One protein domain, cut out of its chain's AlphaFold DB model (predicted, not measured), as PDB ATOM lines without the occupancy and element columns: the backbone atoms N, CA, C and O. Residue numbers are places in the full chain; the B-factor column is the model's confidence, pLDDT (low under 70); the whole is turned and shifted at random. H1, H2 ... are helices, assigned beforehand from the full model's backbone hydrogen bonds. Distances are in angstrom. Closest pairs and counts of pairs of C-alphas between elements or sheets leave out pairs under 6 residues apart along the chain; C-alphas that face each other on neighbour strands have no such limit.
ATOM      1  N   SER A   9     191.105 180.519 230.111       39.09
ATOM      2  CA  SER A   9     190.624 179.783 231.290       39.09
ATOM      3  C   SER A   9     189.464 180.507 231.977       39.09
ATOM      4  O   SER A   9     188.495 179.862 232.356       39.09
ATOM      5  N   PHE A  10     189.506 181.843 232.055       37.53
ATOM      6  CA  PHE A  10     188.409 182.636 232.629       37.53
ATOM      7  C   PHE A  10     187.134 182.622 231.771       37.53
ATOM      8  O   PHE A  10     186.037 182.655 232.323       37.53
ATOM      9  N   SER A  11     187.248 182.547 230.437       42.41
ATOM     10  CA  SER A  11     186.064 182.487 229.566       42.41
ATOM     11  C   SER A  11     185.290 181.174 229.720       42.41
ATOM     12  O   SER A  11     184.067 181.190 229.690       42.41
ATOM     13  N   VAL A  12     185.993 180.055 229.936       50.66
ATOM     14  CA  VAL A  12     185.377 178.734 230.159       50.66
ATOM     15  C   VAL A  12     184.655 178.688 231.509       50.66
ATOM     16  O   VAL A  12     183.535 178.199 231.585       50.66
ATOM     17  N   GLU A  13     185.231 179.279 232.560       58.06
ATOM     18  CA  GLU A  13     184.571 179.361 233.873       58.06
ATOM     19  C   GLU A  13     183.310 180.235 233.857       58.06
ATOM     20  O   GLU A  13     182.345 179.942 234.566       58.06
ATOM     21  N   GLN A  14     183.301 181.303 233.054       61.81
ATOM     22  CA  GLN A  14     182.131 182.165 232.916       61.81
ATOM     23  C   GLN A  14     181.005 181.478 232.133       61.81
ATOM     24  O   GLN A  14     179.858 181.522 232.577       61.81
ATOM     25  N   GLU A  15     181.316 180.822 231.014       65.00
ATOM     26  CA  GLU A  15     180.335 180.057 230.233       65.00
ATOM     27  C   GLU A  15     179.742 178.900 231.051       65.00
ATOM     28  O   GLU A  15     178.526 178.702 231.047       65.00
ATOM     29  N   ASP A  16     180.572 178.197 231.828       63.66
ATOM     30  CA  ASP A  16     180.118 177.155 232.751       63.66
ATOM     31  C   ASP A  16     179.172 177.737 233.811       63.66
ATOM     32  O   ASP A  16     178.080 177.209 234.043       63.66
ATOM     33  N   PHE A  17     179.556 178.855 234.439       71.00
ATOM     34  CA  PHE A  17     178.739 179.524 235.450       71.00
ATOM     35  C   PHE A  17     177.391 179.982 234.884       71.00
ATOM     36  O   PHE A  17     176.351 179.755 235.503       71.00
ATOM     37  N   GLU A  18     177.390 180.595 233.702       75.00
ATOM     38  CA  GLU A  18     176.171 181.000 233.004       75.00
ATOM     39  C   GLU A  18     175.300 179.780 232.666       75.00
ATOM     40  O   GLU A  18     174.097 179.800 232.936       75.00
ATOM     41  N   GLY A  19     175.897 178.684 232.190       75.19
ATOM     42  CA  GLY A  19     175.203 177.422 231.927       75.19
ATOM     43  C   GLY A  19     174.501 176.858 233.166       75.19
ATOM     44  O   GLY A  19     173.324 176.498 233.113       75.19
ATOM     45  N   ILE A  20     175.176 176.865 234.316       78.56
ATOM     46  CA  ILE A  20     174.612 176.418 235.598       78.56
ATOM     47  C   ILE A  20     173.480 177.332 236.058       78.56
ATOM     48  O   ILE A  20     172.440 176.856 236.513       78.56
ATOM     49  N   MET A  21     173.649 178.644 235.913       80.19
ATOM     50  CA  MET A  21     172.610 179.617 236.242       80.19
ATOM     51  C   MET A  21     171.344 179.390 235.406       80.19
ATOM     52  O   MET A  21     170.239 179.438 235.953       80.19
ATOM     53  N   PHE A  22     171.488 179.099 234.109       81.31
ATOM     54  CA  PHE A  22     170.364 178.783 233.225       81.31
ATOM     55  C   PHE A  22     169.688 177.458 233.574       81.31
ATOM     56  O   PHE A  22     168.456 177.391 233.597       81.31
ATOM     57  N   LEU A  23     170.464 176.423 233.890       79.88
ATOM     58  CA  LEU A  23     169.919 175.132 234.303       79.88
ATOM     59  C   LEU A  23     169.123 175.261 235.607       79.88
ATOM     60  O   LEU A  23     167.953 174.886 235.654       79.88
ATOM     61  N   VAL A  24     169.695 175.897 236.632       84.06
ATOM     62  CA  VAL A  24     168.999 176.128 237.906       84.06
ATOM     63  C   VAL A  24     167.750 176.993 237.712       84.06
ATOM     64  O   VAL A  24     166.743 176.770 238.385       84.06
ATOM     65  N   LEU A  25     167.772 177.954 236.783       84.00
ATOM     66  CA  LEU A  25     166.609 178.784 236.455       84.00
ATOM     67  C   LEU A  25     165.474 177.939 235.874       84.00
ATOM     68  O   LEU A  25     164.336 178.047 236.336       84.00
ATOM     69  N   SER A  26     165.792 177.093 234.891       82.44
ATOM     70  CA  SER A  26     164.830 176.191 234.256       82.44
ATOM     71  C   SER A  26     164.221 175.226 235.270       82.44
ATOM     72  O   SER A  26     162.999 175.137 235.370       82.44
ATOM     73  N   GLU A  27     165.053 174.583 236.093       80.44
ATOM     74  CA  GLU A  27     164.595 173.638 237.116       80.44
ATOM     75  C   GLU A  27     163.764 174.318 238.210       80.44
ATOM     76  O   GLU A  27     162.746 173.788 238.649       80.44
ATOM     77  N   THR A  28     164.124 175.539 238.611       82.56
ATOM     78  CA  THR A  28     163.319 176.294 239.584       82.56
ATOM     79  C   THR A  28     161.944 176.650 239.004       82.56
ATOM     80  O   THR A  28     160.972 176.722 239.747       82.56
ATOM     81  N   LEU A  29     161.826 176.876 237.691       81.69
ATOM     82  CA  LEU A  29     160.571 177.288 237.047       81.69
ATOM     83  C   LEU A  29     159.687 176.135 236.567       81.69
ATOM     84  O   LEU A  29     158.473 176.339 236.458       81.69
ATOM     85  N   ASN A  30     160.292 175.004 236.202       74.06
ATOM     86  CA  ASN A  30     159.652 173.914 235.461       74.06
ATOM     87  C   ASN A  30     160.032 172.513 235.976       74.06
ATOM     88  O   ASN A  30     159.574 171.527 235.405       74.06
ATOM     89  N   GLY A  31     160.887 172.407 236.996       66.31
ATOM     90  CA  GLY A  31     161.405 171.126 237.468       66.31
ATOM     91  C   GLY A  31     160.324 170.278 238.132       66.31
ATOM     92  O   GLY A  31     159.626 170.741 239.040       66.31
ATOM     93  N   ASN A  32     160.232 169.015 237.720       62.47
ATOM     94  CA  ASN A  32     159.314 168.026 238.295       62.47
ATOM     95  C   ASN A  32     159.924 167.286 239.504       62.47
ATOM     96  O   ASN A  32     159.231 166.569 240.229       62.47
ATOM     97  N   GLY A  33     161.206 167.537 239.800       56.47
ATOM     98  CA  GLY A  33     161.932 166.897 240.893       56.47
ATOM     99  C   GLY A  33     162.245 165.434 240.604       56.47
ATOM    100  O   GLY A  33     162.054 164.590 241.480       56.47
ATOM    101  N   ASP A  34     162.680 165.174 239.373       61.22
ATOM    102  CA  ASP A  34     163.061 163.857 238.877       61.22
ATOM    103  C   ASP A  34     164.382 163.393 239.520       61.22
ATOM    104  O   ASP A  34     165.207 164.214 239.931       61.22
ATOM    105  N   GLU A  35     164.585 162.074 239.625       58.62
ATOM    106  CA  GLU A  35     165.768 161.464 240.266       58.62
ATOM    107  C   GLU A  35     167.094 161.940 239.642       58.62
ATOM    108  O   GLU A  35     168.085 162.120 240.347       58.62
ATOM    109  N   GLU A  36     167.075 162.288 238.353       63.22
ATOM    110  CA  GLU A  36     168.211 162.823 237.591       63.22
ATOM    111  C   GLU A  36     168.750 164.158 238.158       63.22
ATOM    112  O   GLU A  36     169.935 164.469 238.033       63.22
ATOM    113  N   GLN A  37     167.914 164.936 238.866       61.88
ATOM    114  CA  GLN A  37     168.352 166.166 239.542       61.88
ATOM    115  C   GLN A  37     169.250 165.887 240.754       61.88
ATOM    116  O   GLN A  37     170.133 166.689 241.067       61.88
ATOM    117  N   ILE A  38     169.011 164.780 241.465       62.91
ATOM    118  CA  ILE A  38     169.795 164.415 242.651       62.91
ATOM    119  C   ILE A  38     171.201 164.012 242.223       62.91
ATOM    120  O   ILE A  38     172.162 164.432 242.863       62.91
ATOM    121  N   ASP A  39     171.331 163.288 241.116       63.88
ATOM    122  CA  ASP A  39     172.634 162.884 240.591       63.88
ATOM    123  C   ASP A  39     173.439 164.086 240.075       63.88
ATOM    124  O   ASP A  39     174.647 164.172 240.302       63.88
ATOM    125  N   LEU A  40     172.773 165.060 239.445       66.25
ATOM    126  CA  LEU A  40     173.436 166.239 238.885       66.25
ATOM    127  C   LEU A  40     173.837 167.279 239.947       66.25
ATOM    128  O   LEU A  40     174.906 167.881 239.848       66.25
ATOM    129  N   TYR A  41     172.999 167.507 240.965       66.00
ATOM    130  CA  TYR A  41     173.205 168.579 241.956       66.00
ATOM    131  C   TYR A  41     173.511 168.086 243.375       66.00
ATOM    132  O   TYR A  41     173.760 168.902 244.270       66.00
ATOM    133  N   GLY A  42     173.448 166.776 243.617       65.31
ATOM    134  CA  GLY A  42     173.552 166.164 244.946       65.31
ATOM    135  C   GLY A  42     172.344 166.420 245.855       65.31
ATOM    136  O   GLY A  42     172.375 166.049 247.027       65.31
ATOM    137  N   GLN A  43     171.301 167.102 245.364       68.25
ATOM    138  CA  GLN A  43     170.110 167.477 246.131       68.25
ATOM    139  C   GLN A  43     168.945 167.863 245.212       68.25
ATOM    140  O   GLN A  43     169.145 168.326 244.092       68.25
ATOM    141  N   ARG A  44     167.720 167.768 245.733       74.00
ATOM    142  CA  ARG A  44     166.517 168.245 245.044       74.00
ATOM    143  C   ARG A  44     166.392 169.765 245.170       74.00
ATOM    144  O   ARG A  44     166.481 170.304 246.274       74.00
ATOM    145  N   LEU A  45     166.176 170.453 244.049       78.31
ATOM    146  CA  LEU A  45     165.968 171.903 244.031       78.31
ATOM    147  C   LEU A  45     164.533 172.256 244.438       78.31
ATOM    148  O   LEU A  45     163.604 171.470 244.261       78.31
ATOM    149  N   ILE A  46     164.347 173.455 244.993       81.00
ATOM    150  CA  ILE A  46     163.013 173.956 245.335       81.00
ATOM    151  C   ILE A  46     162.341 174.456 244.054       81.00
ATOM    152  O   ILE A  46     162.811 175.432 243.467       81.00
ATOM    153  N   THR A  47     161.234 173.838 243.642       82.00
ATOM    154  CA  THR A  47     160.418 174.319 242.516       82.00
ATOM    155  C   THR A  47     159.571 175.521 242.940       82.00
ATOM    156  O   THR A  47     158.981 175.540 244.022       82.00
ATOM    157  N   PHE A  48     159.500 176.542 242.088       80.81
ATOM    158  CA  PHE A  48     158.662 177.712 242.298       80.81
ATOM    159  C   PHE A  48     157.211 177.430 241.916       80.81
ATOM    160  O   PHE A  48     156.894 177.163 240.756       80.81
ATOM    161  N   ASP A  49     156.316 177.578 242.886       81.31
ATOM    162  CA  ASP A  49     154.882 177.541 242.649       81.31
ATOM    163  C   ASP A  49     154.381 178.918 242.190       81.31
ATOM    164  O   ASP A  49     154.335 179.880 242.958       81.31
ATOM    165  N   ARG A  50     153.965 178.999 240.922       78.19
ATOM    166  CA  ARG A  50     153.431 180.228 240.307       78.19
ATOM    167  C   ARG A  50     152.067 180.638 240.864       78.19
ATOM    168  O   ARG A  50     151.634 181.757 240.606       78.19
ATOM    169  N   SER A  51     151.378 179.745 241.576       80.19
ATOM    170  CA  SER A  51     150.109 180.048 242.242       80.19
ATOM    171  C   SER A  51     150.304 180.789 243.568       80.19
ATOM    172  O   SER A  51     149.371 181.417 244.070       80.19
ATOM    173  N   MET A  52     151.522 180.768 244.120       71.56
ATOM    174  CA  MET A  52     151.867 181.553 245.295       71.56
ATOM    175  C   MET A  52     152.127 183.006 244.893       71.56
ATOM    176  O   MET A  52     152.995 183.286 244.069       71.56
ATOM    177  N   ASP A  53     151.440 183.952 245.539       79.88
ATOM    178  CA  ASP A  53     151.706 185.396 245.417       79.88
ATOM    179  C   ASP A  53     152.986 185.783 246.184       79.88
ATOM    180  O   ASP A  53     152.986 186.493 247.195       79.88
ATOM    181  N   LYS A  54     154.105 185.180 245.781       77.00
ATOM    182  CA  LYS A  54     155.424 185.351 246.384       77.00
ATOM    183  C   LYS A  54     156.453 185.618 245.290       77.00
ATOM    184  O   LYS A  54     156.348 185.080 244.192       77.00
ATOM    185  N   PRO A  55     157.472 186.441 245.577       80.81
ATOM    186  CA  PRO A  55     158.507 186.727 244.598       80.81
ATOM    187  C   PRO A  55     159.320 185.464 244.281       80.81
ATOM    188  O   PRO A  55     159.712 184.729 245.183       80.81
ATOM    189  N   PHE A  56     159.619 185.254 242.998       82.31
ATOM    190  CA  PHE A  56     160.459 184.159 242.488       82.31
ATOM    191  C   PHE A  56     161.923 184.261 242.947       82.31
ATOM    192  O   PHE A  56     162.581 183.273 243.275       82.31
ATOM    193  N   GLN A  57     162.432 185.495 242.985       83.00
ATOM    194  CA  GLN A  57     163.853 185.813 243.125       83.00
ATOM    195  C   GLN A  57     164.537 185.170 244.354       83.00
ATOM    196  O   GLN A  57     165.643 184.650 244.197       83.00
ATOM    197  N   PRO A  58     163.926 185.124 245.556       82.88
ATOM    198  CA  PRO A  58     164.534 184.484 246.725       82.88
ATOM    199  C   PRO A  58     164.720 182.968 246.587       82.88
ATOM    200  O   PRO A  58     165.717 182.431 247.074       82.88
ATOM    201  N   ILE A  59     163.791 182.279 245.919       82.75
ATOM    202  CA  ILE A  59     163.851 180.822 245.722       82.75
ATOM    203  C   ILE A  59     164.978 180.491 244.739       82.75
ATOM    204  O   ILE A  59     165.850 179.680 245.044       82.75
ATOM    205  N   PHE A  60     165.041 181.226 243.629       84.06
ATOM    206  CA  PHE A  60     166.104 181.088 242.635       84.06
ATOM    207  C   PHE A  60     167.506 181.351 243.212       84.06
ATOM    208  O   PHE A  60     168.410 180.533 243.046       84.06
ATOM    209  N   ILE A  61     167.683 182.444 243.967       84.25
ATOM    210  CA  ILE A  61     168.964 182.766 244.623       84.25
ATOM    211  C   ILE A  61     169.378 181.660 245.604       84.25
ATOM    212  O   ILE A  61     170.565 181.354 245.724       84.25
ATOM    213  N   THR A  62     168.419 181.071 246.321       83.06
ATOM    214  CA  THR A  62     168.693 179.995 247.280       83.06
ATOM    215  C   THR A  62     169.174 178.732 246.571       83.06
ATOM    216  O   THR A  62     170.211 178.186 246.952       83.06
ATOM    217  N   ASN A  63     168.487 178.317 245.503       83.31
ATOM    218  CA  ASN A  63     168.877 177.154 244.705       83.31
ATOM    219  C   ASN A  63     170.278 177.331 244.099       83.31
ATOM    220  O   ASN A  63     171.132 176.466 244.281       83.31
ATOM    221  N   ILE A  64     170.564 178.486 243.485       83.75
ATOM    222  CA  ILE A  64     171.890 178.791 242.922       83.75
ATOM    223  C   ILE A  64     172.977 178.727 243.986       83.75
ATOM    224  O   ILE A  64     174.009 178.092 243.783       83.75
ATOM    225  N   LYS A  65     172.767 179.375 245.137       81.44
ATOM    226  CA  LYS A  65     173.763 179.377 246.214       81.44
ATOM    227  C   LYS A  65     174.089 177.962 246.672       81.44
ATOM    228  O   LYS A  65     175.246 177.685 246.972       81.44
ATOM    229  N   ASN A  66     173.092 177.088 246.746       78.31
ATOM    230  CA  ASN A  66     173.300 175.714 247.181       78.31
ATOM    231  C   ASN A  66     174.000 174.872 246.108       78.31
ATOM    232  O   ASN A  66     174.908 174.122 246.457       78.31
ATOM    233  N   VAL A  67     173.655 175.039 244.828       78.00
ATOM    234  CA  VAL A  67     174.346 174.367 243.714       78.00
ATOM    235  C   VAL A  67     175.804 174.809 243.624       78.00
ATOM    236  O   VAL A  67     176.692 173.964 243.616       78.00
ATOM    237  N   LEU A  68     176.080 176.115 243.679       75.25
ATOM    238  CA  LEU A  68     177.451 176.628 243.673       75.25
ATOM    239  C   LEU A  68     178.255 176.101 244.866       75.25
ATOM    240  O   LEU A  68     179.372 175.625 244.690       75.25
ATOM    241  N   LYS A  69     177.682 176.116 246.077       72.44
ATOM    242  CA  LYS A  69     178.332 175.526 247.259       72.44
ATOM    243  C   LYS A  69     178.669 174.051 247.052       72.44
ATOM    244  O   LYS A  69     179.757 173.633 247.437       72.44
ATOM    245  N   MET A  70     177.763 173.274 246.460       66.31
ATOM    246  CA  MET A  70     178.002 171.857 246.194       66.31
ATOM    247  C   MET A  70     179.054 171.629 245.112       66.31
ATOM    248  O   MET A  70     179.894 170.751 245.273       66.31
ATOM    249  N   MET A  71     179.089 172.458 244.074       65.19
ATOM    250  CA  MET A  71     180.143 172.400 243.067       65.19
ATOM    251  C   MET A  71     181.529 172.698 243.639       65.19
ATOM    252  O   MET A  71     182.480 171.989 243.330       65.19
ATOM    253  N   TYR A  72     181.654 173.716 244.498       60.81
ATOM    254  CA  TYR A  72     182.923 174.009 245.174       60.81
ATOM    255  C   TYR A  72     183.317 172.913 246.176       60.81
ATOM    256  O   TYR A  72     184.504 172.702 246.405       60.81
ATOM    257  N   ARG A  73     182.348 172.167 246.726       56.59
ATOM    258  CA  ARG A  73     182.619 170.949 247.509       56.59
ATOM    259  C   ARG A  73     183.096 169.789 246.635       56.59
ATOM    260  O   ARG A  73     184.072 169.139 246.989       56.59
ATOM    261  N   GLN A  74     182.455 169.555 245.488       53.00
ATOM    262  CA  GLN A  74     182.837 168.503 244.536       53.00
ATOM    263  C   GLN A  74     184.185 168.776 243.844       53.00
ATOM    264  O   GLN A  74     184.878 167.826 243.496       53.00
ATOM    265  N   LYS A  75     184.583 170.046 243.671       51.53
ATOM    266  CA  LYS A  75     185.849 170.453 243.028       51.53
ATOM    267  C   LYS A  75     187.049 170.653 243.983       51.53
ATOM    268  O   LYS A  75     188.059 171.190 243.550       51.53
ATOM    269  N   GLY A  76     186.992 170.171 245.231       44.22
ATOM    270  CA  GLY A  76     188.214 169.902 246.014       44.22
ATOM    271  C   GLY A  76     188.602 170.917 247.094       44.22
ATOM    272  O   GLY A  76     189.674 171.505 247.025       44.22
TER     273      GLY A  76
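This is residues 9 to 76 of the 188 residues of an uncharacterized protein of Bacillus toyonensis (UniProt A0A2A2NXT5). Two long helices, H1 and H3, cross as a lopsided X, the second half of H1 meeting the first half of H3, while a short helix, H2, lies to one side of the crossing. The first residues of H1, 9 to 16, stick out free, and the long loop of residues 42 to 56 reaches past the last residue of H1 before it folds back to H3. The printed part has 68 residues with three named helices, in the order H1, H2, H3, and no named strand; the class is all helix. It is only just compact, close to loose, with a radius of gyration of the C-alphas of 12.7 A, and elongated, spanning 42 by 24 by 16 A.

H1, the longest helix, holds residues 9 to 30 and measures 31.8 A from C-alpha 9 at (190.624, 179.783, 231.290) to C-alpha 30 at (159.652, 173.914, 235.461). H3 holds residues 57 to 74, 25.7 A long, and ends with C-alpha 74 at (182.837, 168.503, 244.536). H2 holds residues 35 to 41, 10.4 A long.

H1 touches H3 with residues 21 to 28 alone, and H3 touches H1 with residues 59 to 64 alone; their closest C-alphas, those of Thr 28 and Phe 60, are 6.3 A apart. They run opposite ways at a steep tilt of 49 degrees. H2 and H3 only just touch, with 3 pairs of C-alphas within 8 A, the closest being those of Tyr 41 and Val 67, 6.2 A apart. Their lines are about perpendicular at 72 degrees, only just past steep. H1 and H2 are apart. Every O i to N i+4 pair is within hydrogen-bond range in H1 and H3, and 2 of 3 in H2.

The two C-alphas farthest apart, those of Ser 9 and Ser 51, are 42.0 A apart. The printed part has no cut. The link from H1 to H2 is tight; that from H2 to H3 is long, with 15 residues. The mean pLDDT of the printed part is 71.0, with residues 9 to 16, 31 to 43 and 70 to 76 under 70.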